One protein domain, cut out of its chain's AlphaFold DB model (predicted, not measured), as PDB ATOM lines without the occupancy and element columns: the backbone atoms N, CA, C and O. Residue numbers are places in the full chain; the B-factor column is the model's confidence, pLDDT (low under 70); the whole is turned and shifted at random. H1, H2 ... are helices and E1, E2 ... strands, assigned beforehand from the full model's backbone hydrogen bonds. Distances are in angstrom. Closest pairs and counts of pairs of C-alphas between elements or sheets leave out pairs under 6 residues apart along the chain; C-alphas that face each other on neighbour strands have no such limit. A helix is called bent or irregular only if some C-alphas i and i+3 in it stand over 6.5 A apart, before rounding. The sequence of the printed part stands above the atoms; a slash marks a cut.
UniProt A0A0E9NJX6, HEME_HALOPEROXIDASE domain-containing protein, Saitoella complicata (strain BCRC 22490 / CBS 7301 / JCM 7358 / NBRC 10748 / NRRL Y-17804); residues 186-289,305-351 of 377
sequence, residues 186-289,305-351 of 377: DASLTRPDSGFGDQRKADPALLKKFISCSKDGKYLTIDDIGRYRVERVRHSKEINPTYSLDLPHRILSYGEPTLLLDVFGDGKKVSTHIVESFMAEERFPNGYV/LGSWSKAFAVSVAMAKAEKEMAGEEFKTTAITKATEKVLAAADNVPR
ATOM      1  N   ASP A 186      -9.569 -41.071 -30.485       97.62
ATOM      2  CA  ASP A 186     -10.557 -40.326 -31.261       97.62
ATOM      3  C   ASP A 186     -11.986 -40.810 -30.982       97.62
ATOM      4  O   ASP A 186     -12.234 -41.867 -30.396       97.62
ATOM      5  N   ALA A 187     -12.973 -40.032 -31.419       97.12
ATOM      6  CA  ALA A 187     -14.380 -40.292 -31.145       97.12
ATOM      7  C   ALA A 187     -14.699 -40.365 -29.640       97.12
ATOM      8  O   ALA A 187     -15.597 -41.101 -29.223       97.12
ATOM      9  N   SER A 188     -13.991 -39.597 -28.809       97.44
ATOM     10  CA  SER A 188     -14.322 -39.403 -27.393       97.44
ATOM     11  C   SER A 188     -15.713 -38.776 -27.215       97.44
ATOM     12  O   SER A 188     -16.177 -38.022 -28.072       97.44
ATOM     13  N   LEU A 189     -16.407 -39.078 -26.107       96.31
ATOM     14  CA  LEU A 189     -17.808 -38.659 -25.912       96.31
ATOM     15  C   LEU A 189     -17.996 -37.145 -26.013       96.31
ATOM     16  O   LEU A 189     -18.876 -36.682 -26.728       96.31
ATOM     17  N   THR A 190     -17.169 -36.388 -25.297       97.38
ATOM     18  CA  THR A 190     -17.292 -34.928 -25.209       97.38
ATOM     19  C   THR A 190     -15.980 -34.214 -25.498       97.38
ATOM     20  O   THR A 190     -15.910 -33.010 -25.320       97.38
ATOM     21  N   ARG A 191     -14.924 -34.934 -25.886       97.88
ATOM     22  CA  ARG A 191     -13.609 -34.360 -26.186       97.88
ATOM     23  C   ARG A 191     -13.388 -34.324 -27.700       97.88
ATOM     24  O   ARG A 191     -13.880 -35.229 -28.396       97.88
ATOM     25  N   PRO A 192     -12.684 -33.299 -28.211       97.00
ATOM     26  CA  PRO A 192     -12.273 -33.271 -29.608       97.00
ATOM     27  C   PRO A 192     -11.312 -34.428 -29.913       97.00
ATOM     28  O   PRO A 192     -10.672 -34.969 -29.013       97.00
ATOM     29  N   ASP A 193     -11.224 -34.798 -31.187       97.12
ATOM     30  CA  ASP A 193     -10.216 -35.747 -31.672       97.12
ATOM     31  C   ASP A 193      -8.802 -35.153 -31.573       97.12
ATOM     32  O   ASP A 193      -8.620 -33.934 -31.442       97.12
ATOM     33  N   SER A 194      -7.787 -36.010 -31.672       94.06
ATOM     34  CA  SER A 194      -6.391 -35.566 -31.656       94.06
ATOM     35  C   SER A 194      -6.089 -34.604 -32.799       94.06
ATOM     36  O   SER A 194      -6.402 -34.864 -33.958       94.06
ATOM     37  N   GLY A 195      -5.505 -33.452 -32.463       91.94
ATOM     38  CA  GLY A 195      -5.222 -32.370 -33.413       91.94
ATOM     39  C   GLY A 195      -6.382 -31.399 -33.674       91.94
ATOM     40  O   GLY A 195      -6.163 -30.394 -34.344       91.94
ATOM     41  N   PHE A 196      -7.578 -31.632 -33.118       92.69
ATOM     42  CA  PHE A 196      -8.762 -30.773 -33.319       92.69
ATOM     43  C   PHE A 196      -9.077 -29.849 -32.134       92.69
ATOM     44  O   PHE A 196     -10.014 -29.056 -32.200       92.69
ATOM     45  N   GLY A 197      -8.307 -29.925 -31.048       92.25
ATOM     46  CA  GLY A 197      -8.477 -29.057 -29.888       92.25
ATOM     47  C   GLY A 197      -7.827 -29.611 -28.628       92.25
ATOM     48  O   GLY A 197      -7.041 -30.557 -28.667       92.25
ATOM     49  N   ASP A 198      -8.167 -29.005 -27.492       93.69
ATOM     50  CA  ASP A 198      -7.693 -29.452 -26.187       93.69
ATOM     51  C   ASP A 198      -8.526 -30.639 -25.678       93.69
ATOM     52  O   ASP A 198      -9.617 -30.467 -25.138       93.69
ATOM     53  N   GLN A 199      -7.978 -31.847 -25.804       93.62
ATOM     54  CA  GLN A 199      -8.605 -33.095 -25.354       93.62
ATOM     55  C   GLN A 199      -8.802 -33.178 -23.834       93.62
ATOM     56  O   GLN A 199      -9.498 -34.065 -23.349       93.62
ATOM     57  N   ARG A 200      -8.200 -32.284 -23.045       93.50
ATOM     58  CA  ARG A 200      -8.393 -32.262 -21.585       93.50
ATOM     59  C   ARG A 200      -9.732 -31.637 -21.208       93.50
ATOM     60  O   ARG A 200     -10.235 -31.893 -20.120       93.50
ATOM     61  N   LYS A 201     -10.321 -30.839 -22.102       94.81
ATOM     62  CA  LYS A 201     -11.548 -30.079 -21.855       94.81
ATOM     63  C   LYS A 201     -12.713 -30.682 -22.627       94.81
ATOM     64  O   LYS A 201     -12.557 -31.155 -23.751       94.81
ATOM     65  N   ALA A 202     -13.897 -30.656 -22.023       96.56
ATOM     66  CA  ALA A 202     -15.108 -30.962 -22.764       96.56
ATOM     67  C   ALA A 202     -15.361 -29.870 -23.816       96.56
ATOM     68  O   ALA A 202     -15.349 -28.680 -23.506       96.56
ATOM     69  N   ASP A 203     -15.604 -30.289 -25.053       97.56
ATOM     70  CA  ASP A 203     -16.122 -29.437 -26.109       97.56
ATOM     71  C   ASP A 203     -17.624 -29.189 -25.860       97.56
ATOM     72  O   ASP A 203     -18.400 -30.153 -25.780       97.56
ATOM     73  N   PRO A 204     -18.066 -27.924 -25.731       96.94
ATOM     74  CA  PRO A 204     -19.460 -27.612 -25.425       96.94
ATOM     75  C   PRO A 204     -20.456 -28.114 -26.478       96.94
ATOM     76  O   PRO A 204     -21.578 -28.487 -26.131       96.94
ATOM     77  N   ALA A 205     -20.074 -28.152 -27.758       96.81
ATOM     78  CA  ALA A 205     -20.955 -28.616 -28.825       96.81
ATOM     79  C   ALA A 205     -21.111 -30.143 -28.794       96.81
ATOM     80  O   ALA A 205     -22.231 -30.646 -28.925       96.81
ATOM     81  N   LEU A 206     -20.023 -30.883 -28.552       97.88
ATOM     82  CA  LEU A 206     -20.071 -32.331 -28.348       97.88
ATOM     83  C   LEU A 206     -20.851 -32.695 -27.084       97.88
ATOM     84  O   LEU A 206     -21.673 -33.607 -27.130       97.88
ATOM     85  N   LEU A 207     -20.649 -31.974 -25.977       97.81
ATOM     86  CA  LEU A 207     -21.417 -32.194 -24.751       97.81
ATOM     87  C   LEU A 207     -22.913 -31.967 -24.990       97.81
ATOM     88  O   LEU A 207     -23.718 -32.851 -24.700       97.81
ATOM     89  N   LYS A 208     -23.288 -30.837 -25.598       97.50
ATOM     90  CA  LYS A 208     -24.685 -30.546 -25.944       97.50
ATOM     91  C   LYS A 208     -25.285 -31.634 -26.835       97.50
ATOM     92  O   LYS A 208     -26.410 -32.074 -26.597       97.50
ATOM     93  N   LYS A 209     -24.536 -32.101 -27.843       97.19
ATOM     94  CA  LYS A 209     -24.974 -33.193 -28.720       97.19
ATOM     95  C   LYS A 209     -25.169 -34.493 -27.937       97.19
ATOM     96  O   LYS A 209     -26.184 -35.158 -28.130       97.19
ATOM     97  N   PHE A 210     -24.247 -34.824 -27.034       97.50
ATOM     98  CA  PHE A 210     -24.350 -36.011 -26.190       97.50
ATOM     99  C   PHE A 210     -25.595 -35.975 -25.303       97.50
ATOM    100  O   PHE A 210     -26.340 -36.945 -25.270       97.50
ATOM    101  N   ILE A 211     -25.884 -34.850 -24.649       97.25
ATOM    102  CA  ILE A 211     -27.093 -34.711 -23.829       97.25
ATOM    103  C   ILE A 211     -28.367 -34.802 -24.681       97.25
ATOM    104  O   ILE A 211     -29.332 -35.458 -24.288       97.25
ATOM    105  N   SER A 212     -28.354 -34.216 -25.882       96.31
ATOM    106  CA  SER A 212     -29.512 -34.212 -26.785       96.31
ATOM    107  C   SER A 212     -29.922 -35.593 -27.313       96.31
ATOM    108  O   SER A 212     -31.014 -35.720 -27.862       96.31
ATOM    109  N   CYS A 213     -29.090 -36.633 -27.151       94.25
ATOM    110  CA  CYS A 213     -29.461 -37.985 -27.572       94.25
ATOM    111  C   CYS A 213     -30.440 -38.679 -26.610       94.25
ATOM    112  O   CYS A 213     -30.998 -39.720 -26.963       94.25
ATOM    113  N   SER A 214     -30.671 -38.109 -25.421       96.75
ATOM    114  CA  SER A 214     -31.702 -38.565 -24.490       96.75
ATOM    115  C   SER A 214     -33.089 -38.454 -25.126       96.75
ATOM    116  O   SER A 214     -33.557 -37.364 -25.450       96.75
ATOM    117  N   LYS A 215     -33.780 -39.590 -25.276       94.38
ATOM    118  CA  LYS A 215     -35.122 -39.636 -25.883       94.38
ATOM    119  C   LYS A 215     -36.195 -38.937 -25.057       94.38
ATOM    120  O   LYS A 215     -37.150 -38.420 -25.624       94.38
ATOM    121  N   ASP A 216     -36.071 -38.980 -23.733       94.69
ATOM    122  CA  ASP A 216     -37.024 -38.362 -22.806       94.69
ATOM    123  C   ASP A 216     -36.557 -36.986 -22.299       94.69
ATOM    124  O   ASP A 216     -37.276 -36.335 -21.541       94.69
ATOM    125  N   GLY A 217     -35.358 -36.550 -22.709       94.62
ATOM    126  CA  GLY A 217     -34.704 -35.310 -22.288       94.62
ATOM    127  C   GLY A 217     -34.201 -35.307 -20.838       94.62
ATOM    128  O   GLY A 217     -33.550 -34.349 -20.422       94.62
ATOM    129  N   LYS A 218     -34.482 -36.354 -20.058       95.81
ATOM    130  CA  LYS A 218     -34.224 -36.413 -18.610       95.81
ATOM    131  C   LYS A 218     -33.127 -37.399 -18.255       95.81
ATOM    132  O   LYS A 218     -32.359 -37.160 -17.323       95.81
ATOM    133  N   TYR A 219     -33.058 -38.514 -18.970       96.56
ATOM    134  CA  TYR A 219     -32.116 -39.578 -18.681       96.56
ATOM    135  C   TYR A 219     -31.403 -40.054 -19.939       96.56
ATOM    136  O   TYR A 219     -32.004 -40.243 -20.995       96.56
ATOM    137  N   LEU A 220     -30.107 -40.312 -19.805       97.19
ATOM    138  CA  LEU A 220     -29.336 -41.058 -20.788       97.19
ATOM    139  C   LEU A 220     -29.397 -42.541 -20.445       97.19
ATOM    140  O   LEU A 220     -29.052 -42.942 -19.330       97.19
ATOM    141  N   THR A 221     -29.823 -43.351 -21.409       96.12
ATOM    142  CA  THR A 221     -29.839 -44.816 -21.316       96.12
ATOM    143  C   THR A 221     -28.708 -45.443 -22.134       96.12
ATOM    144  O   THR A 221     -28.066 -44.780 -22.950       96.12
ATOM    145  N   ILE A 222     -28.479 -46.750 -21.964       93.88
ATOM    146  CA  ILE A 222     -27.544 -47.521 -22.807       93.88
ATOM    147  C   ILE A 222     -27.887 -47.390 -24.303       93.88
ATOM    148  O   ILE A 222     -26.981 -47.260 -25.125       93.88
ATOM    149  N   ASP A 223     -29.176 -47.377 -24.657       93.94
ATOM    150  CA  ASP A 223     -29.632 -47.235 -26.047       93.94
ATOM    151  C   ASP A 223     -29.312 -45.844 -26.622       93.94
ATOM    152  O   ASP A 223     -28.948 -45.722 -27.796       93.94
ATOM    153  N   ASP A 224     -29.434 -44.794 -25.808       96.69
ATOM    154  CA  ASP A 224     -29.129 -43.416 -26.214       96.69
ATOM    155  C   ASP A 224     -27.618 -43.217 -26.372       96.69
ATOM    156  O   ASP A 224     -27.156 -42.658 -27.371       96.69
ATOM    157  N   ILE A 225     -26.838 -43.769 -25.435       96.75
ATOM    158  CA  ILE A 225     -25.375 -43.826 -25.504       96.75
ATOM    159  C   ILE A 225     -24.932 -44.568 -26.769       96.75
ATOM    160  O   ILE A 225     -24.105 -44.051 -27.515       96.75
ATOM    161  N   GLY A 226     -25.482 -45.756 -27.038       95.50
ATOM    162  CA  GLY A 226     -25.134 -46.548 -28.218       95.50
ATOM    163  C   GLY A 226     -25.384 -45.783 -29.519       95.50
ATOM    164  O   GLY A 226     -24.506 -45.721 -30.378       95.50
ATOM    165  N   ARG A 227     -26.535 -45.111 -29.637       96.00
ATOM    166  CA  ARG A 227     -26.836 -44.252 -30.793       96.00
ATOM    167  C   ARG A 227     -25.828 -43.110 -30.939       96.00
ATOM    168  O   ARG A 227     -25.258 -42.940 -32.014       96.00
ATOM    169  N   TYR A 228     -25.545 -42.391 -29.853       97.25
ATOM    170  CA  TYR A 228     -24.578 -41.293 -29.872       97.25
ATOM    171  C   TYR A 228     -23.164 -41.753 -30.248       97.25
ATOM    172  O   TYR A 228     -22.484 -41.081 -31.020       97.25
ATOM    173  N   ARG A 229     -22.709 -42.917 -29.766       96.81
ATOM    174  CA  ARG A 229     -21.393 -43.474 -30.132       96.81
ATOM    175  C   ARG A 229     -21.273 -43.702 -31.639       96.81
ATOM    176  O   ARG A 229     -20.240 -43.362 -32.214       96.81
ATOM    177  N   VAL A 230     -22.314 -44.237 -32.284       96.31
ATOM    178  CA  VAL A 230     -22.341 -44.427 -33.746       96.31
ATOM    179  C   VAL A 230     -22.201 -43.085 -34.461       96.31
ATOM    180  O   VAL A 230     -21.362 -42.943 -35.351       96.31
ATOM    181  N   GLU A 231     -22.974 -42.084 -34.047       96.50
ATOM    182  CA  GLU A 231     -22.904 -40.737 -34.618       96.50
ATOM    183  C   GLU A 231     -21.540 -40.084 -34.398       96.50
ATOM    184  O   GLU A 231     -21.004 -39.458 -35.309       96.50
ATOM    185  N   ARG A 232     -20.956 -40.241 -33.207       97.31
ATOM    186  CA  ARG A 232     -19.656 -39.668 -32.854       97.31
ATOM    187  C   ARG A 232     -18.526 -40.277 -33.678       97.31
ATOM    188  O   ARG A 232     -17.656 -39.533 -34.126       97.31
ATOM    189  N   VAL A 233     -18.564 -41.593 -33.904       96.81
ATOM    190  CA  VAL A 233     -17.612 -42.313 -34.764       96.81
ATOM    191  C   VAL A 233     -17.755 -41.893 -36.226       96.81
ATOM    192  O   VAL A 233     -16.744 -41.687 -36.894       96.81
ATOM    193  N   ARG A 234     -18.985 -41.750 -36.740       96.56
ATOM    194  CA  ARG A 234     -19.216 -41.266 -38.114       96.56
ATOM    195  C   ARG A 234     -18.710 -39.841 -38.293       96.56
ATOM    196  O   ARG A 234     -17.907 -39.607 -39.185       96.56
ATOM    197  N   HIS A 235     -19.073 -38.951 -37.373       96.38
ATOM    198  CA  HIS A 235     -18.612 -37.569 -37.370       96.38
ATOM    199  C   HIS A 235     -17.081 -37.481 -37.366       96.38
ATOM    200  O   HIS A 235     -16.521 -36.806 -38.218       96.38
ATOM    201  N   SER A 236     -16.394 -38.218 -36.480       97.38
ATOM    202  CA  SER A 236     -14.925 -38.293 -36.488       97.38
ATOM    203  C   SER A 236     -14.371 -38.705 -37.848       97.38
ATOM    204  O   SER A 236     -13.516 -38.019 -38.387       97.38
ATOM    205  N   LYS A 237     -14.870 -39.799 -38.433       96.62
ATOM    206  CA  LYS A 237     -14.396 -40.280 -39.740       96.62
ATOM    207  C   LYS A 237     -14.619 -39.276 -40.870       96.62
ATOM    208  O   LYS A 237     -13.858 -39.279 -41.830       96.62
ATOM    209  N   GLU A 238     -15.674 -38.473 -40.777       96.56
ATOM    210  CA  GLU A 238     -16.005 -37.453 -41.771       96.56
ATOM    211  C   GLU A 238     -15.068 -36.243 -41.686       96.56
ATOM    212  O   GLU A 238     -14.667 -35.722 -42.725       96.56
ATOM    213  N   ILE A 239     -14.703 -35.804 -40.473       95.50
ATOM    214  CA  ILE A 239     -13.956 -34.549 -40.278       95.50
ATOM    215  C   ILE A 239     -12.461 -34.731 -39.992       95.50
ATOM    216  O   ILE A 239     -11.709 -33.772 -40.149       95.50
ATOM    217  N   ASN A 240     -12.027 -35.918 -39.558       97.12
ATOM    218  CA  ASN A 240     -10.657 -36.214 -39.143       97.12
ATOM    219  C   ASN A 240      -9.977 -37.154 -40.161       97.12
ATOM    220  O   ASN A 240     -10.176 -38.371 -40.105       97.12
ATOM    221  N   PRO A 241      -9.137 -36.625 -41.077       95.50
ATOM    222  CA  PRO A 241      -8.428 -37.432 -42.074       95.50
ATOM    223  C   PRO A 241      -7.465 -38.461 -41.471       95.50
ATOM    224  O   PRO A 241      -7.110 -39.435 -42.131       95.50
ATOM    225  N   THR A 242      -7.032 -38.240 -40.229       94.94
ATOM    226  CA  THR A 242      -6.112 -39.105 -39.480       94.94
ATOM    227  C   THR A 242      -6.824 -39.957 -38.430       94.94
ATOM    228  O   THR A 242      -6.161 -40.501 -37.551       94.94
ATOM    229  N   TYR A 243      -8.153 -40.085 -38.526       96.06
ATOM    230  CA  TYR A 243      -8.976 -40.820 -37.572       96.06
ATOM    231  C   TYR A 243      -8.406 -42.202 -37.226       96.06
ATOM    232  O   TYR A 243      -8.203 -43.049 -38.104       96.06
ATOM    233  N   SER A 244      -8.249 -42.450 -35.928       94.38
ATOM    234  CA  SER A 244      -7.780 -43.716 -35.378       94.38
ATOM    235  C   SER A 244      -8.686 -44.201 -34.249       94.38
ATOM    236  O   SER A 244      -8.852 -43.558 -33.217       94.38
ATOM    237  N   LEU A 245      -9.250 -45.395 -34.428       93.75
ATOM    238  CA  LEU A 245      -9.917 -46.130 -33.356       93.75
ATOM    239  C   LEU A 245      -9.754 -47.626 -33.608       93.75
ATOM    240  O   LEU A 245     -10.606 -48.278 -34.225       93.75
ATOM    241  N   ASP A 246      -8.608 -48.154 -33.189       88.69
ATOM    242  CA  ASP A 246      -8.300 -49.573 -33.315       88.69
ATOM    243  C   ASP A 246      -9.208 -50.444 -32.423       88.69
ATOM    244  O   ASP A 246     -10.074 -49.963 -31.689       88.69
ATOM    245  N   LEU A 247      -9.065 -51.768 -32.521       86.06
ATOM    246  CA  LEU A 247      -9.935 -52.688 -31.791       86.06
ATOM    247  C   LEU A 247      -9.872 -52.493 -30.256       86.06
ATOM    248  O   LEU A 247     -10.951 -52.425 -29.660       86.06
ATOM    249  N   PRO A 248      -8.688 -52.388 -29.614       85.94
ATOM    250  CA  PRO A 248      -8.584 -52.063 -28.191       85.94
ATOM    251  C   PRO A 248      -9.291 -50.763 -27.792       85.94
ATOM    252  O   PRO A 248     -10.150 -50.798 -26.906       85.94
ATOM    253  N   HIS A 249      -8.999 -49.644 -28.463       91.06
ATOM    254  CA  HIS A 249      -9.600 -48.351 -28.126       91.06
ATOM    255  C   HIS A 249     -11.103 -48.350 -28.395       91.06
ATOM    256  O   HIS A 249     -11.880 -47.803 -27.619       91.06
ATOM    257  N   ARG A 250     -11.560 -49.053 -29.434       89.25
ATOM    258  CA  ARG A 250     -12.988 -49.218 -29.702       89.25
ATOM    259  C   ARG A 250     -13.711 -49.915 -28.551       89.25
ATOM    260  O   ARG A 250     -14.767 -49.441 -28.144       89.25
ATOM    261  N   ILE A 251     -13.149 -51.003 -28.021       86.62
ATOM    262  CA  ILE A 251     -13.716 -51.718 -26.865       86.62
ATOM    263  C   ILE A 251     -13.750 -50.808 -25.634       86.62
ATOM    264  O   ILE A 251     -14.781 -50.730 -24.966       86.62
ATOM    265  N   LEU A 252     -12.652 -50.096 -25.365       87.88
ATOM    266  CA  LEU A 252     -12.564 -49.142 -24.261       87.88
ATOM    267  C   LEU A 252     -13.651 -48.064 -24.379       87.88
ATOM    268  O   LEU A 252     -14.419 -47.856 -23.439       87.88
ATOM    269  N   SER A 253     -13.829 -47.514 -25.578       92.69
ATOM    270  CA  SER A 253     -14.815 -46.477 -25.883       92.69
ATOM    271  C   SER A 253     -16.280 -46.894 -25.678       92.69
ATOM    272  O   SER A 253     -17.168 -46.046 -25.571       92.69
ATOM    273  N   TYR A 254     -16.564 -48.201 -25.633       91.06
ATOM    274  CA  TYR A 254     -17.893 -48.719 -25.294       91.06
ATOM    275  C   TYR A 254     -18.116 -48.753 -23.781       91.06
ATOM    276  O   TYR A 254     -19.248 -48.609 -23.325       91.06
ATOM    277  N   GLY A 255     -17.047 -48.952 -23.004       88.94
ATOM    278  CA  GLY A 255     -17.087 -49.034 -21.548       88.94
ATOM    279  C   GLY A 255     -17.105 -47.672 -20.858       88.94
ATOM    280  O   GLY A 255     -17.851 -47.497 -19.901       88.94
ATOM    281  N   GLU A 256     -16.357 -46.687 -21.351       93.38
ATOM    282  CA  GLU A 256     -16.286 -45.336 -20.766       93.38
ATOM    283  C   GLU A 256     -17.645 -44.681 -20.451       93.38
ATOM    284  O   GLU A 256     -17.837 -44.251 -19.311       93.38
ATOM    285  N   PRO A 257     -18.632 -44.620 -21.375       91.88
ATOM    286  CA  PRO A 257     -19.923 -44.001 -21.064       91.88
ATOM    287  C   PRO A 257     -20.691 -44.746 -19.966       91.88
ATOM    288  O   PRO A 257     -21.514 -44.154 -19.270       91.88
ATOM    289  N   THR A 258     -20.418 -46.040 -19.777       89.62
ATOM    290  CA  THR A 258     -21.074 -46.850 -18.739       89.62
ATOM    291  C   THR A 258     -20.609 -46.467 -17.336       89.62
ATOM    292  O   THR A 258     -21.361 -46.653 -16.383       89.62
ATOM    293  N   LEU A 259     -19.439 -45.826 -17.209       92.50
ATOM    294  CA  LEU A 259     -18.955 -45.275 -15.942       92.50
ATOM    295  C   LEU A 259     -19.902 -44.198 -15.401       92.50
ATOM    296  O   LEU A 259     -20.120 -44.139 -14.196       92.50
ATOM    297  N   LEU A 260     -20.518 -43.389 -16.271       93.94
ATOM    298  CA  LEU A 260     -21.512 -42.389 -15.866       93.94
ATOM    299  C   LEU A 260     -22.772 -43.061 -15.299       93.94
ATOM    300  O   LEU A 260     -23.295 -42.639 -14.268       93.94
ATOM    301  N   LEU A 261     -23.224 -44.146 -15.941       91.62
ATOM    302  CA  LEU A 261     -24.366 -44.947 -15.488       91.62
ATOM    303  C   LEU A 261     -24.090 -45.624 -14.146       91.62
ATOM    304  O   LEU A 261     -24.965 -45.667 -13.282       91.62
ATOM    305  N   ASP A 262     -22.888 -46.172 -13.973       88.38
ATOM    306  CA  ASP A 262     -22.514 -46.850 -12.743       88.38
ATOM    307  C   ASP A 262     -22.281 -45.843 -11.616       88.38
ATOM    308  O   ASP A 262     -22.907 -45.969 -10.568       88.38
ATOM    309  N   VAL A 263     -21.457 -44.814 -11.798       89.94
ATOM    310  CA  VAL A 263     -21.106 -43.873 -10.723       89.94
ATOM    311  C   VAL A 263     -22.294 -42.998 -10.318       89.94
ATOM    312  O   VAL A 263     -22.632 -42.933  -9.135       89.94
ATOM    313  N   PHE A 264     -22.956 -42.361 -11.284       91.06
ATOM    314  CA  PHE A 264     -23.974 -41.342 -11.011       91.06
ATOM    315  C   PHE A 264     -25.409 -41.829 -11.213       91.06
ATOM    316  O   PHE A 264     -26.347 -41.196 -10.734       91.06
ATOM    317  N   GLY A 265     -25.593 -42.951 -11.907       89.19
ATOM    318  CA  GLY A 265     -26.900 -43.517 -12.212       89.19
ATOM    319  C   GLY A 265     -27.263 -44.757 -11.394       89.19
ATOM    320  O   GLY A 265     -26.626 -45.137 -10.403       89.19
ATOM    321  N   ASP A 266     -28.300 -45.450 -11.858       84.62
ATOM    322  CA  ASP A 266     -28.746 -46.735 -11.310       84.62
ATOM    323  C   ASP A 266     -28.076 -47.950 -11.991       84.62
ATOM    324  O   ASP A 266     -28.410 -49.098 -11.693       84.62
ATOM    325  N   GLY A 267     -27.102 -47.704 -12.875       84.19
ATOM    326  CA  GLY A 267     -26.445 -48.706 -13.718       84.19
ATOM    327  C   GLY A 267     -27.153 -48.984 -15.051       84.19
ATOM    328  O   GLY A 267     -26.600 -49.711 -15.873       84.19
ATOM    329  N   LYS A 268     -28.344 -48.418 -15.284       86.19
ATOM    330  CA  LYS A 268     -29.112 -48.524 -16.539       86.19
ATOM    331  C   LYS A 268     -29.362 -47.162 -17.179       86.19
ATOM    332  O   LYS A 268     -29.350 -47.056 -18.406       86.19
ATOM    333  N   LYS A 269     -29.583 -46.140 -16.353       91.31
ATOM    334  CA  LYS A 269     -29.785 -44.754 -16.771       91.31
ATOM    335  C   LYS A 269     -29.117 -43.763 -15.818       91.31
ATOM    336  O   LYS A 269     -28.905 -44.065 -14.642       91.31
ATOM    337  N   VAL A 270     -28.810 -42.572 -16.324       93.75
ATOM    338  CA  VAL A 270     -28.229 -41.451 -15.564       93.75
ATOM    339  C   VAL A 270     -28.910 -40.142 -15.958       93.75
ATOM    340  O   VAL A 270     -29.316 -39.996 -17.107       93.75
ATOM    341  N   SER A 271     -29.074 -39.211 -15.015       95.94
ATOM    342  CA  SER A 271     -29.672 -37.894 -15.285       95.94
ATOM    343  C   SER A 271     -28.836 -37.105 -16.296       95.94
ATOM    344  O   SER A 271     -27.616 -37.012 -16.146       95.94
ATOM    345  N   THR A 272     -29.493 -36.519 -17.300       96.06
ATOM    346  CA  THR A 272     -28.862 -35.631 -18.290       96.06
ATOM    347  C   THR A 272     -28.205 -34.430 -17.621       96.06
ATOM    348  O   THR A 272     -27.055 -34.132 -17.922       96.06
ATOM    349  N   HIS A 273     -28.883 -33.818 -16.648       94.75
ATOM    350  CA  HIS A 273     -28.368 -32.682 -15.883       94.75
ATOM    351  C   HIS A 273     -27.072 -33.025 -15.134       94.75
ATOM    352  O   HIS A 273     -26.098 -32.284 -15.207       94.75
ATOM    353  N   ILE A 274     -27.024 -34.186 -14.464       94.25
ATOM    354  CA  ILE A 274     -25.807 -34.634 -13.763       94.25
ATOM    355  C   ILE A 274     -24.658 -34.866 -14.748       94.25
ATOM    356  O   ILE A 274     -23.520 -34.499 -14.461       94.25
ATOM    357  N   VAL A 275     -24.933 -35.488 -15.899       95.75
ATOM    358  CA  VAL A 275     -23.903 -35.707 -16.923       95.75
ATOM    359  C   VAL A 275     -23.408 -34.377 -17.475       95.75
ATOM    360  O   VAL A 275     -22.203 -34.203 -17.611       95.75
ATOM    361  N   GLU A 276     -24.302 -33.436 -17.762       95.25
ATOM    362  CA  GLU A 276     -23.936 -32.118 -18.271       95.25
ATOM    363  C   GLU A 276     -23.026 -31.376 -17.290       95.25
ATOM    364  O   GLU A 276     -21.902 -31.024 -17.650       95.25
ATOM    365  N   SER A 277     -23.458 -31.234 -16.032       93.06
ATOM    366  CA  SER A 277     -22.688 -30.524 -15.011       93.06
ATOM    367  C   SER A 277     -21.345 -31.206 -14.735       93.06
ATOM    368  O   SER A 277     -20.308 -30.549 -14.698       93.06
ATOM    369  N   PHE A 278     -21.330 -32.537 -14.599       95.62
ATOM    370  CA  PHE A 278     -20.103 -33.280 -14.311       95.62
ATOM    371  C   PHE A 278     -19.102 -33.205 -15.466       95.62
ATOM    372  O   PHE A 278     -17.911 -33.013 -15.239       95.62
ATOM    373  N   MET A 279     -19.562 -33.355 -16.710       96.06
ATOM    374  CA  MET A 279     -18.671 -33.350 -17.871       96.06
ATOM    375  C   MET A 279     -18.146 -31.948 -18.190       96.06
ATOM    376  O   MET A 279     -17.027 -31.845 -18.691       96.06
ATOM    377  N   ALA A 280     -18.932 -30.902 -17.918       94.56
ATOM    378  CA  ALA A 280     -18.534 -29.513 -18.130       94.56
ATOM    379  C   ALA A 280     -17.577 -29.000 -17.045       94.56
ATOM    380  O   ALA A 280     -16.586 -28.346 -17.359       94.56
ATOM    381  N   GLU A 281     -17.875 -29.286 -15.776       94.31
ATOM    382  CA  GLU A 281     -17.185 -28.667 -14.636       94.31
ATOM    383  C   GLU A 281     -16.163 -29.587 -13.968       94.31
ATOM    384  O   GLU A 281     -15.301 -29.115 -13.223       94.31
ATOM    385  N   GLU A 282     -16.271 -30.899 -14.208       96.38
ATOM    386  CA  GLU A 282     -15.466 -31.936 -13.557       96.38
ATOM    387  C   GLU A 282     -15.504 -31.769 -12.037       96.38
ATOM    388  O   GLU A 282     -14.483 -31.689 -11.349       96.38
ATOM    389  N   ARG A 283     -16.737 -31.659 -11.539       93.88
ATOM    390  CA  ARG A 283     -17.110 -31.437 -10.146       93.88
ATOM    391  C   ARG A 283     -18.159 -32.465  -9.745       93.88
ATOM    392  O   ARG A 283     -19.075 -32.744 -10.520       93.88
ATOM    393  N   PHE A 284     -18.035 -33.034  -8.549       92.12
ATOM    394  CA  PHE A 284     -19.053 -33.957  -8.045       92.12
ATOM    395  C   PHE A 284     -20.408 -33.241  -7.888       92.12
ATOM    396  O   PHE A 284     -20.436 -32.102  -7.423       92.12
ATOM    397  N   PRO A 285     -21.535 -33.880  -8.257       89.19
ATOM    398  CA  PRO A 285     -22.858 -33.299  -8.044       89.19
ATOM    399  C   PRO A 285     -23.134 -33.038  -6.560       89.19
ATOM    400  O   PRO A 285     -22.744 -33.835  -5.704       89.19
ATOM    401  N   ASN A 286     -23.874 -31.970  -6.257       83.38
ATOM    402  CA  ASN A 286     -24.341 -31.709  -4.895       83.38
ATOM    403  C   ASN A 286     -25.144 -32.908  -4.364       83.38
ATOM    404  O   ASN A 286     -25.961 -33.488  -5.079       83.38
ATOM    405  N   GLY A 287     -24.882 -33.298  -3.115       80.69
ATOM    406  CA  GLY A 287     -25.507 -34.472  -2.498       80.69
ATOM    407  C   GLY A 287     -24.992 -35.820  -3.021       80.69
ATOM    408  O   GLY A 287     -25.516 -36.866  -2.646       80.69
ATOM    409  N   TYR A 288     -23.960 -35.853  -3.873       87.31
ATOM    410  CA  TYR A 288     -23.384 -37.119  -4.316       87.31
ATOM    411  C   TYR A 288     -22.922 -37.972  -3.125       87.31
ATOM    412  O   TYR A 288     -22.092 -37.556  -2.322       87.31
ATOM    413  N   VAL A 289     -23.438 -39.201  -3.055       86.50
ATOM    414  CA  VAL A 289     -23.023 -40.224  -2.089       86.50
ATOM    415  C   VAL A 289     -22.470 -41.428  -2.863       86.50
ATOM    416  O   VAL A 289     -23.185 -41.977  -3.718       86.50
ATOM    417  N   LEU A 305     -16.461 -56.928 -14.184       79.50
ATOM    418  CA  LEU A 305     -17.479 -57.721 -14.884       79.50
ATOM    419  C   LEU A 305     -18.735 -56.905 -15.222       79.50
ATOM    420  O   LEU A 305     -19.275 -57.059 -16.312       79.50
ATOM    421  N   GLY A 306     -19.182 -56.027 -14.318       80.06
ATOM    422  CA  GLY A 306     -20.335 -55.160 -14.547       80.06
ATOM    423  C   GLY A 306     -20.081 -54.083 -15.605       80.06
ATOM    424  O   GLY A 306     -20.983 -53.766 -16.377       80.06
ATOM    425  N   SER A 307     -18.868 -53.542 -15.685       83.81
ATOM    426  CA  SER A 307     -18.485 -52.584 -16.724       83.81
ATOM    427  C   SER A 307     -18.352 -53.269 -18.080       83.81
ATOM    428  O   SER A 307     -18.876 -52.765 -19.069       83.81
ATOM    429  N   TRP A 308     -17.742 -54.458 -18.136       82.88
ATOM    430  CA  TRP A 308     -17.704 -55.268 -19.360       82.88
ATOM    431  C   TRP A 308     -19.103 -55.661 -19.825       82.88
ATOM    432  O   TRP A 308     -19.370 -55.658 -21.030       82.88
ATOM    433  N   SER A 309     -20.009 -55.956 -18.885       83.88
ATOM    434  CA  SER A 309     -21.372 -56.328 -19.238       83.88
ATOM    435  C   SER A 309     -22.099 -55.190 -19.961       83.88
ATOM    436  O   SER A 309     -22.699 -55.384 -21.021       83.88
ATOM    437  N   LYS A 310     -21.962 -53.969 -19.443       86.62
ATOM    438  CA  LYS A 310     -22.557 -52.766 -20.037       86.62
ATOM    439  C   LYS A 310     -21.838 -52.326 -21.301       86.62
ATOM    440  O   LYS A 310     -22.511 -51.921 -22.238       86.62
ATOM    441  N   ALA A 311     -20.512 -52.446 -21.372       88.25
ATOM    442  CA  ALA A 311     -19.760 -52.159 -22.595       88.25
ATOM    443  C   ALA A 311     -20.260 -53.029 -23.759       88.25
ATOM    444  O   ALA A 311     -20.458 -52.546 -24.875       88.25
ATOM    445  N   PHE A 312     -20.558 -54.304 -23.490       87.38
ATOM    446  CA  PHE A 312     -21.199 -55.155 -24.484       87.38
ATOM    447  C   PHE A 312     -22.616 -54.679 -24.819       87.38
ATOM    448  O   PHE A 312     -22.961 -54.601 -25.996       87.38
ATOM    449  N   ALA A 313     -23.433 -54.328 -23.822       88.81
ATOM    450  CA  ALA A 313     -24.775 -53.798 -24.065       88.81
ATOM    451  C   ALA A 313     -24.747 -52.525 -24.937       88.81
ATOM    452  O   ALA A 313     -25.529 -52.416 -25.879       88.81
ATOM    453  N   VAL A 314     -23.786 -51.623 -24.709       92.31
ATOM    454  CA  VAL A 314     -23.522 -50.465 -25.577       92.31
ATOM    455  C   VAL A 314     -23.154 -50.926 -26.986       92.31
ATOM    456  O   VAL A 314     -23.702 -50.398 -27.945       92.31
ATOM    457  N   SER A 315     -22.303 -51.944 -27.148       91.12
ATOM    458  CA  SER A 315     -21.959 -52.466 -28.480       91.12
ATOM    459  C   SER A 315     -23.168 -53.038 -29.244       91.12
ATOM    460  O   SER A 315     -23.282 -52.850 -30.455       91.12
ATOM    461  N   VAL A 316     -24.110 -53.683 -28.542       90.00
ATOM    462  CA  VAL A 316     -25.375 -54.155 -29.125       90.00
ATOM    463  C   VAL A 316     -26.270 -52.974 -29.494       90.00
ATOM    464  O   VAL A 316     -26.806 -52.945 -30.601       90.00
ATOM    465  N   ALA A 317     -26.390 -51.979 -28.612       92.19
ATOM    466  CA  ALA A 317     -27.141 -50.755 -28.875       92.19
ATOM    467  C   ALA A 317     -26.582 -49.983 -30.081       92.19
ATOM    468  O   ALA A 317     -27.351 -49.484 -30.899       92.19
ATOM    469  N   MET A 318     -25.256 -49.943 -30.243       93.12
ATOM    470  CA  MET A 318     -24.600 -49.393 -31.430       93.12
ATOM    471  C   MET A 318     -24.983 -50.170 -32.692       93.12
ATOM    472  O   MET A 318     -25.430 -49.563 -33.659       93.12
ATOM    473  N   ALA A 319     -24.879 -51.504 -32.684       90.69
ATOM    474  CA  ALA A 319     -25.246 -52.326 -33.841       90.69
ATOM    475  C   ALA A 319     -26.728 -52.163 -34.230       90.69
ATOM    476  O   ALA A 319     -27.070 -52.120 -35.413       90.69
ATOM    477  N   LYS A 320     -27.612 -52.033 -33.233       91.38
ATOM    478  CA  LYS A 320     -29.028 -51.713 -33.433       91.38
ATOM    479  C   LYS A 320     -29.205 -50.326 -34.053       91.38
ATOM    480  O   LYS A 320     -29.879 -50.213 -35.072       91.38
ATOM    481  N   ALA A 321     -28.560 -49.302 -33.498       93.06
ATOM    482  CA  ALA A 321     -28.623 -47.937 -34.018       93.06
ATOM    483  C   ALA A 321     -28.075 -47.830 -35.451       93.06
ATOM    484  O   ALA A 321     -28.659 -47.134 -36.276       93.06
ATOM    485  N   GLU A 322     -27.002 -48.552 -35.789       92.62
ATOM    486  CA  GLU A 322     -26.469 -48.595 -37.154       92.62
ATOM    487  C   GLU A 322     -27.485 -49.145 -38.159       92.62
ATOM    488  O   GLU A 322     -27.630 -48.566 -39.236       92.62
ATOM    489  N   LYS A 323     -28.200 -50.223 -37.803       91.12
ATOM    490  CA  LYS A 323     -29.267 -50.801 -38.635       91.12
ATOM    491  C   LYS A 323     -30.467 -49.869 -38.761       91.12
ATOM    492  O   LYS A 323     -30.898 -49.608 -39.880       91.12
ATOM    493  N   GLU A 324     -30.933 -49.301 -37.648       90.50
ATOM    494  CA  GLU A 324     -32.018 -48.310 -37.639       90.50
ATOM    495  C   GLU A 324     -31.693 -47.121 -38.559       90.50
ATOM    496  O   GLU A 324     -32.507 -46.737 -39.394       90.50
ATOM    497  N   MET A 325     -30.474 -46.577 -38.464       90.44
ATOM    498  CA  MET A 325     -30.010 -45.464 -39.303       90.44
ATOM    499  C   MET A 325     -29.863 -45.833 -40.787       90.44
ATOM    500  O   MET A 325     -29.894 -44.944 -41.632       90.44
ATOM    501  N   ALA A 326     -29.704 -47.117 -41.113       90.25
ATOM    502  CA  ALA A 326     -29.687 -47.623 -42.485       90.25
ATOM    503  C   ALA A 326     -31.095 -47.958 -43.024       90.25
ATOM    504  O   ALA A 326     -31.219 -48.393 -44.166       90.25
ATOM    505  N   GLY A 327     -32.152 -47.779 -42.221       87.88
ATOM    506  CA  GLY A 327     -33.514 -48.194 -42.572       87.88
ATOM    507  C   GLY A 327     -33.709 -49.714 -42.573       87.88
ATOM    508  O   GLY A 327     -34.654 -50.216 -43.178       87.88
ATOM    509  N   GLU A 328     -32.815 -50.458 -41.920       87.06
ATOM    510  CA  GLU A 328     -32.843 -51.915 -41.854       87.06
ATOM    511  C   GLU A 328     -33.388 -52.408 -40.508       87.06
ATOM    512  O   GLU A 328     -33.145 -51.828 -39.449       87.06
ATOM    513  N   GLU A 329     -34.081 -53.548 -40.530       81.38
ATOM    514  CA  GLU A 329     -34.528 -54.215 -39.308       81.38
ATOM    515  C   GLU A 329     -33.341 -54.864 -38.577       81.38
ATOM    516  O   GLU A 329     -32.599 -55.680 -39.140       81.38
ATOM    517  N   PHE A 330     -33.177 -54.552 -37.288       81.00
ATOM    518  CA  PHE A 330     -32.198 -55.234 -36.447       81.00
ATOM    519  C   PHE A 330     -32.694 -56.636 -36.073       81.00
ATOM    520  O   PHE A 330     -33.578 -56.803 -35.233       81.00
ATOM    521  N   LYS A 331     -32.092 -57.670 -36.669       79.69
ATOM    522  CA  LYS A 331     -32.388 -59.069 -36.335       79.69
ATOM    523  C   LYS A 331     -31.466 -59.563 -35.228       79.69
ATOM    524  O   LYS A 331     -30.282 -59.807 -35.460       79.69
ATOM    525  N   THR A 332     -32.015 -59.764 -34.032       72.94
ATOM    526  CA  THR A 332     -31.272 -60.313 -32.892       72.94
ATOM    527  C   THR A 332     -30.769 -61.724 -33.209       72.94
ATOM    528  O   THR A 332     -31.559 -62.653 -33.400       72.94
ATOM    529  N   THR A 333     -29.449 -61.905 -33.256       77.06
ATOM    530  CA  THR A 333     -28.842 -63.216 -33.532       77.06
ATOM    531  C   THR A 333     -28.862 -64.120 -32.298       77.06
ATOM    532  O   THR A 333     -29.030 -63.656 -31.169       77.06
ATOM    533  N   ALA A 334     -28.639 -65.425 -32.488       67.31
ATOM    534  CA  ALA A 334     -28.477 -66.367 -31.377       67.31
ATOM    535  C   ALA A 334     -27.305 -65.984 -30.453       67.31
ATOM    536  O   ALA A 334     -27.410 -66.160 -29.243       67.31
ATOM    537  N   ILE A 335     -26.233 -65.405 -31.010       61.66
ATOM    538  CA  ILE A 335     -25.089 -64.892 -30.246       61.66
ATOM    539  C   ILE A 335     -25.527 -63.690 -29.411       61.66
ATOM    540  O   ILE A 335     -25.305 -63.691 -28.209       61.66
ATOM    541  N   THR A 336     -26.232 -62.724 -30.004       69.06
ATOM    542  CA  THR A 336     -26.762 -61.557 -29.280       69.06
ATOM    543  C   THR A 336     -27.659 -61.987 -28.115       69.06
ATOM    544  O   THR A 336     -27.440 -61.542 -26.996       69.06
ATOM    545  N   LYS A 337     -28.581 -62.939 -28.333       71.69
ATOM    546  CA  LYS A 337     -29.451 -63.484 -27.272       71.69
ATOM    547  C   LYS A 337     -28.680 -64.245 -26.194       71.69
ATOM    548  O   LYS A 337     -28.985 -64.126 -25.010       71.69
ATOM    549  N   ALA A 338     -27.707 -65.068 -26.588       64.94
ATOM    550  CA  ALA A 338     -26.882 -65.815 -25.644       64.94
ATOM    551  C   ALA A 338     -26.053 -64.862 -24.780       64.94
ATOM    552  O   ALA A 338     -25.984 -65.042 -23.565       64.94
ATOM    553  N   THR A 339     -25.490 -63.814 -25.382       62.69
ATOM    554  CA  THR A 339     -24.743 -62.808 -24.640       62.69
ATOM    555  C   THR A 339     -25.665 -61.983 -23.750       62.69
ATOM    556  O   THR A 339     -25.381 -61.888 -22.566       62.69
ATOM    557  N   GLU A 340     -26.817 -61.502 -24.226       68.38
ATOM    558  CA  GLU A 340     -27.836 -60.846 -23.385       68.38
ATOM    559  C   GLU A 340     -28.215 -61.695 -22.163       68.38
ATOM    560  O   GLU A 340     -28.334 -61.172 -21.059       68.38
ATOM    561  N   LYS A 341     -28.334 -63.017 -22.324       69.44
ATOM    562  CA  LYS A 341     -28.633 -63.941 -21.221       69.44
ATOM    563  C   LYS A 341     -27.480 -64.065 -20.218       69.44
ATOM    564  O   LYS A 341     -27.728 -64.071 -19.014       69.44
ATOM    565  N   VAL A 342     -26.233 -64.142 -20.689       62.50
ATOM    566  CA  VAL A 342     -25.029 -64.139 -19.831       62.50
ATOM    567  C   VAL A 342     -24.885 -62.803 -19.097       62.50
ATOM    568  O   VAL A 342     -24.498 -62.773 -17.933       62.50
ATOM    569  N   LEU A 343     -25.253 -61.702 -19.746       57.97
ATOM    570  CA  LEU A 343     -25.190 -60.356 -19.187       57.97
ATOM    571  C   LEU A 343     -26.290 -60.091 -18.168       57.97
ATOM    572  O   LEU A 343     -26.004 -59.563 -17.102       57.97
ATOM    573  N   ALA A 344     -27.519 -60.525 -18.445       62.78
ATOM    574  CA  ALA A 344     -28.606 -60.498 -17.476       62.78
ATOM    575  C   ALA A 344     -28.272 -61.370 -16.258       62.78
ATOM    576  O   ALA A 344     -28.579 -61.001 -15.127       62.78
ATOM    577  N   ALA A 345     -27.594 -62.505 -16.465       61.47
ATOM    578  CA  ALA A 345     -27.058 -63.295 -15.365       61.47
ATOM    579  C   ALA A 345     -25.972 -62.525 -14.595       61.47
ATOM    580  O   ALA A 345     -26.015 -62.541 -13.372       61.47
ATOM    581  N   ALA A 346     -25.063 -61.809 -15.271       55.84
ATOM    582  CA  ALA A 346     -24.023 -60.988 -14.641       55.84
ATOM    583  C   ALA A 346     -24.579 -59.782 -13.859       55.84
ATOM    584  O   ALA A 346     -24.070 -59.476 -12.785       55.84
ATOM    585  N   ASP A 347     -25.640 -59.135 -14.346       54.12
ATOM    586  CA  ASP A 347     -26.348 -58.066 -13.627       54.12
ATOM    587  C   ASP A 347     -27.145 -58.608 -12.421       54.12
ATOM    588  O   ASP A 347     -27.363 -57.877 -11.454       54.12
ATOM    589  N   ASN A 348     -27.543 -59.888 -12.460       50.25
ATOM    590  CA  ASN A 348     -28.192 -60.606 -11.358       50.25
ATOM    591  C   ASN A 348     -27.202 -61.296 -10.405       50.25
ATOM    592  O   ASN A 348     -27.622 -61.771  -9.346       50.25
ATOM    593  N   VAL A 349     -25.904 -61.359 -10.736       46.97
ATOM    594  CA  VAL A 349     -24.885 -61.721  -9.748       46.97
ATOM    595  C   VAL A 349     -24.904 -60.590  -8.725       46.97
ATOM    596  O   VAL A 349     -24.628 -59.445  -9.096       46.97
ATOM    597  N   PRO A 350     -25.255 -60.859  -7.452       47.47
ATOM    598  CA  PRO A 350     -25.245 -59.814  -6.449       47.47
ATOM    599  C   PRO A 350     -23.858 -59.184  -6.481       47.47
ATOM    600  O   PRO A 350     -22.859 -59.908  -6.439       47.47
ATOM    601  N   ARG A 351     -23.803 -57.850  -6.599       54.75
ATOM    602  CA  ARG A 351     -22.575 -57.054  -6.480       54.75
ATOM    603  C   ARG A 351     -22.087 -57.156  -5.031       54.75
ATOM    604  O   ARG A 351     -22.095 -56.175  -4.295       54.75
TER     605      ARG A 351
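AT A GLANCE: This is residues 186 to 289 and 305 to 351 of the 377 residues of the protein "HEME_HALOPEROXIDASE domain-containing protein" of Saitoella complicata (strain BCRC 22490 / CBS 7301 / JCM 7358 / NBRC 10748 / NRRL Y-17804) (UniProt A0A0E9NJX6). Look for a stack of helices: H5, the longest, runs through the middle, H2 and H3 cross over one side of it, and H6 covers the other side. Beyond H2 and H3 lies a side-by-side pair, H1 and H4, and a tiny ribbon of two antiparallel strands, E1 and E2, sits where H2 and H4 begin. You have 151 printed residues, with six named helices and two named strands in the order H1 E1 H2 H3 E2 H4 H5 H6; the class is mostly helix. The whole is compact, with a radius of gyration of the C-alphas of 15.6 A and spans of 42 by 42 by 29 A.

HOW THE PARTS SIT: Begin at the sheet: E1, residues 219 to 221, and E2, residues 269 to 271, are antiparallel neighbours at 154 degrees, with N 220 and O 270 2.8 A apart and N 270 and O 220 3.0 A apart, both within hydrogen-bond range. From E1 a tight link leads to H2, residues 222 to 239, and from E2 another leads to H4, residues 272 to 281. H4 touches H1, residues 204 to 212, at a shallow tilt of 15 degrees, opposite ways; their closest C-alphas, of Ile 211 and Thr 272, are 5.9 A apart. Next find H3, residues 247 to 263, only just irregular, with C-alphas 254 and 257 6.7 A apart, and with a kink of 28 degrees near residue 257. H2 and H3 form a helical hairpin and only just touch, with 3 pairs of C-alphas within 8 A, the closest being Ile 225 and Pro 257 at 7.0 A. The hub is H5, residues 305 to 325. With its residues 222 to 230 alone, H2 touches H5 at a steep tilt of 64 degrees; the closest C-alphas, of Gly 226 and Met 318, are 4.3 A apart. H3 touches residues 307 to 315 of H5 alone, only just about perpendicular at 71 degrees, closest at the C-alphas of Gly 255 and Ala 311, 4.2 A. H6, residues 334 to 348, forms a helical hairpin with H5 at a steep tilt of 39 degrees, and the C-alphas of Ser 309 and Leu 343 come closest at 5.6 A. Every O i to N i+4 pair is within hydrogen-bond range in H1, H2, H4, H5 and H6, and 8 of 13 are in H3.

IN THESE COORDINATES: Find C-alpha 204 at (-19.460, -27.612, -25.425), where H1 begins. H2 is 25.7 A long and H3 25.4 A. H5 runs 30.1 A from C-alpha 305 at (-17.479, -57.721, -14.884), and H6 runs 20.8 A to C-alpha 348 at (-28.192, -60.606, -11.358).

THE WHOLE: The farthest C-alphas, of Pro 241 and Pro 350, are 45.3 A apart. Residues 290 to 304 are not printed, and C-alphas 289 and 305 stand 22.4 A apart across this cut. Of the links that are printed whole, none is long. Look for pLDDT under 70 at residues 334 to 336 and 338 to 351.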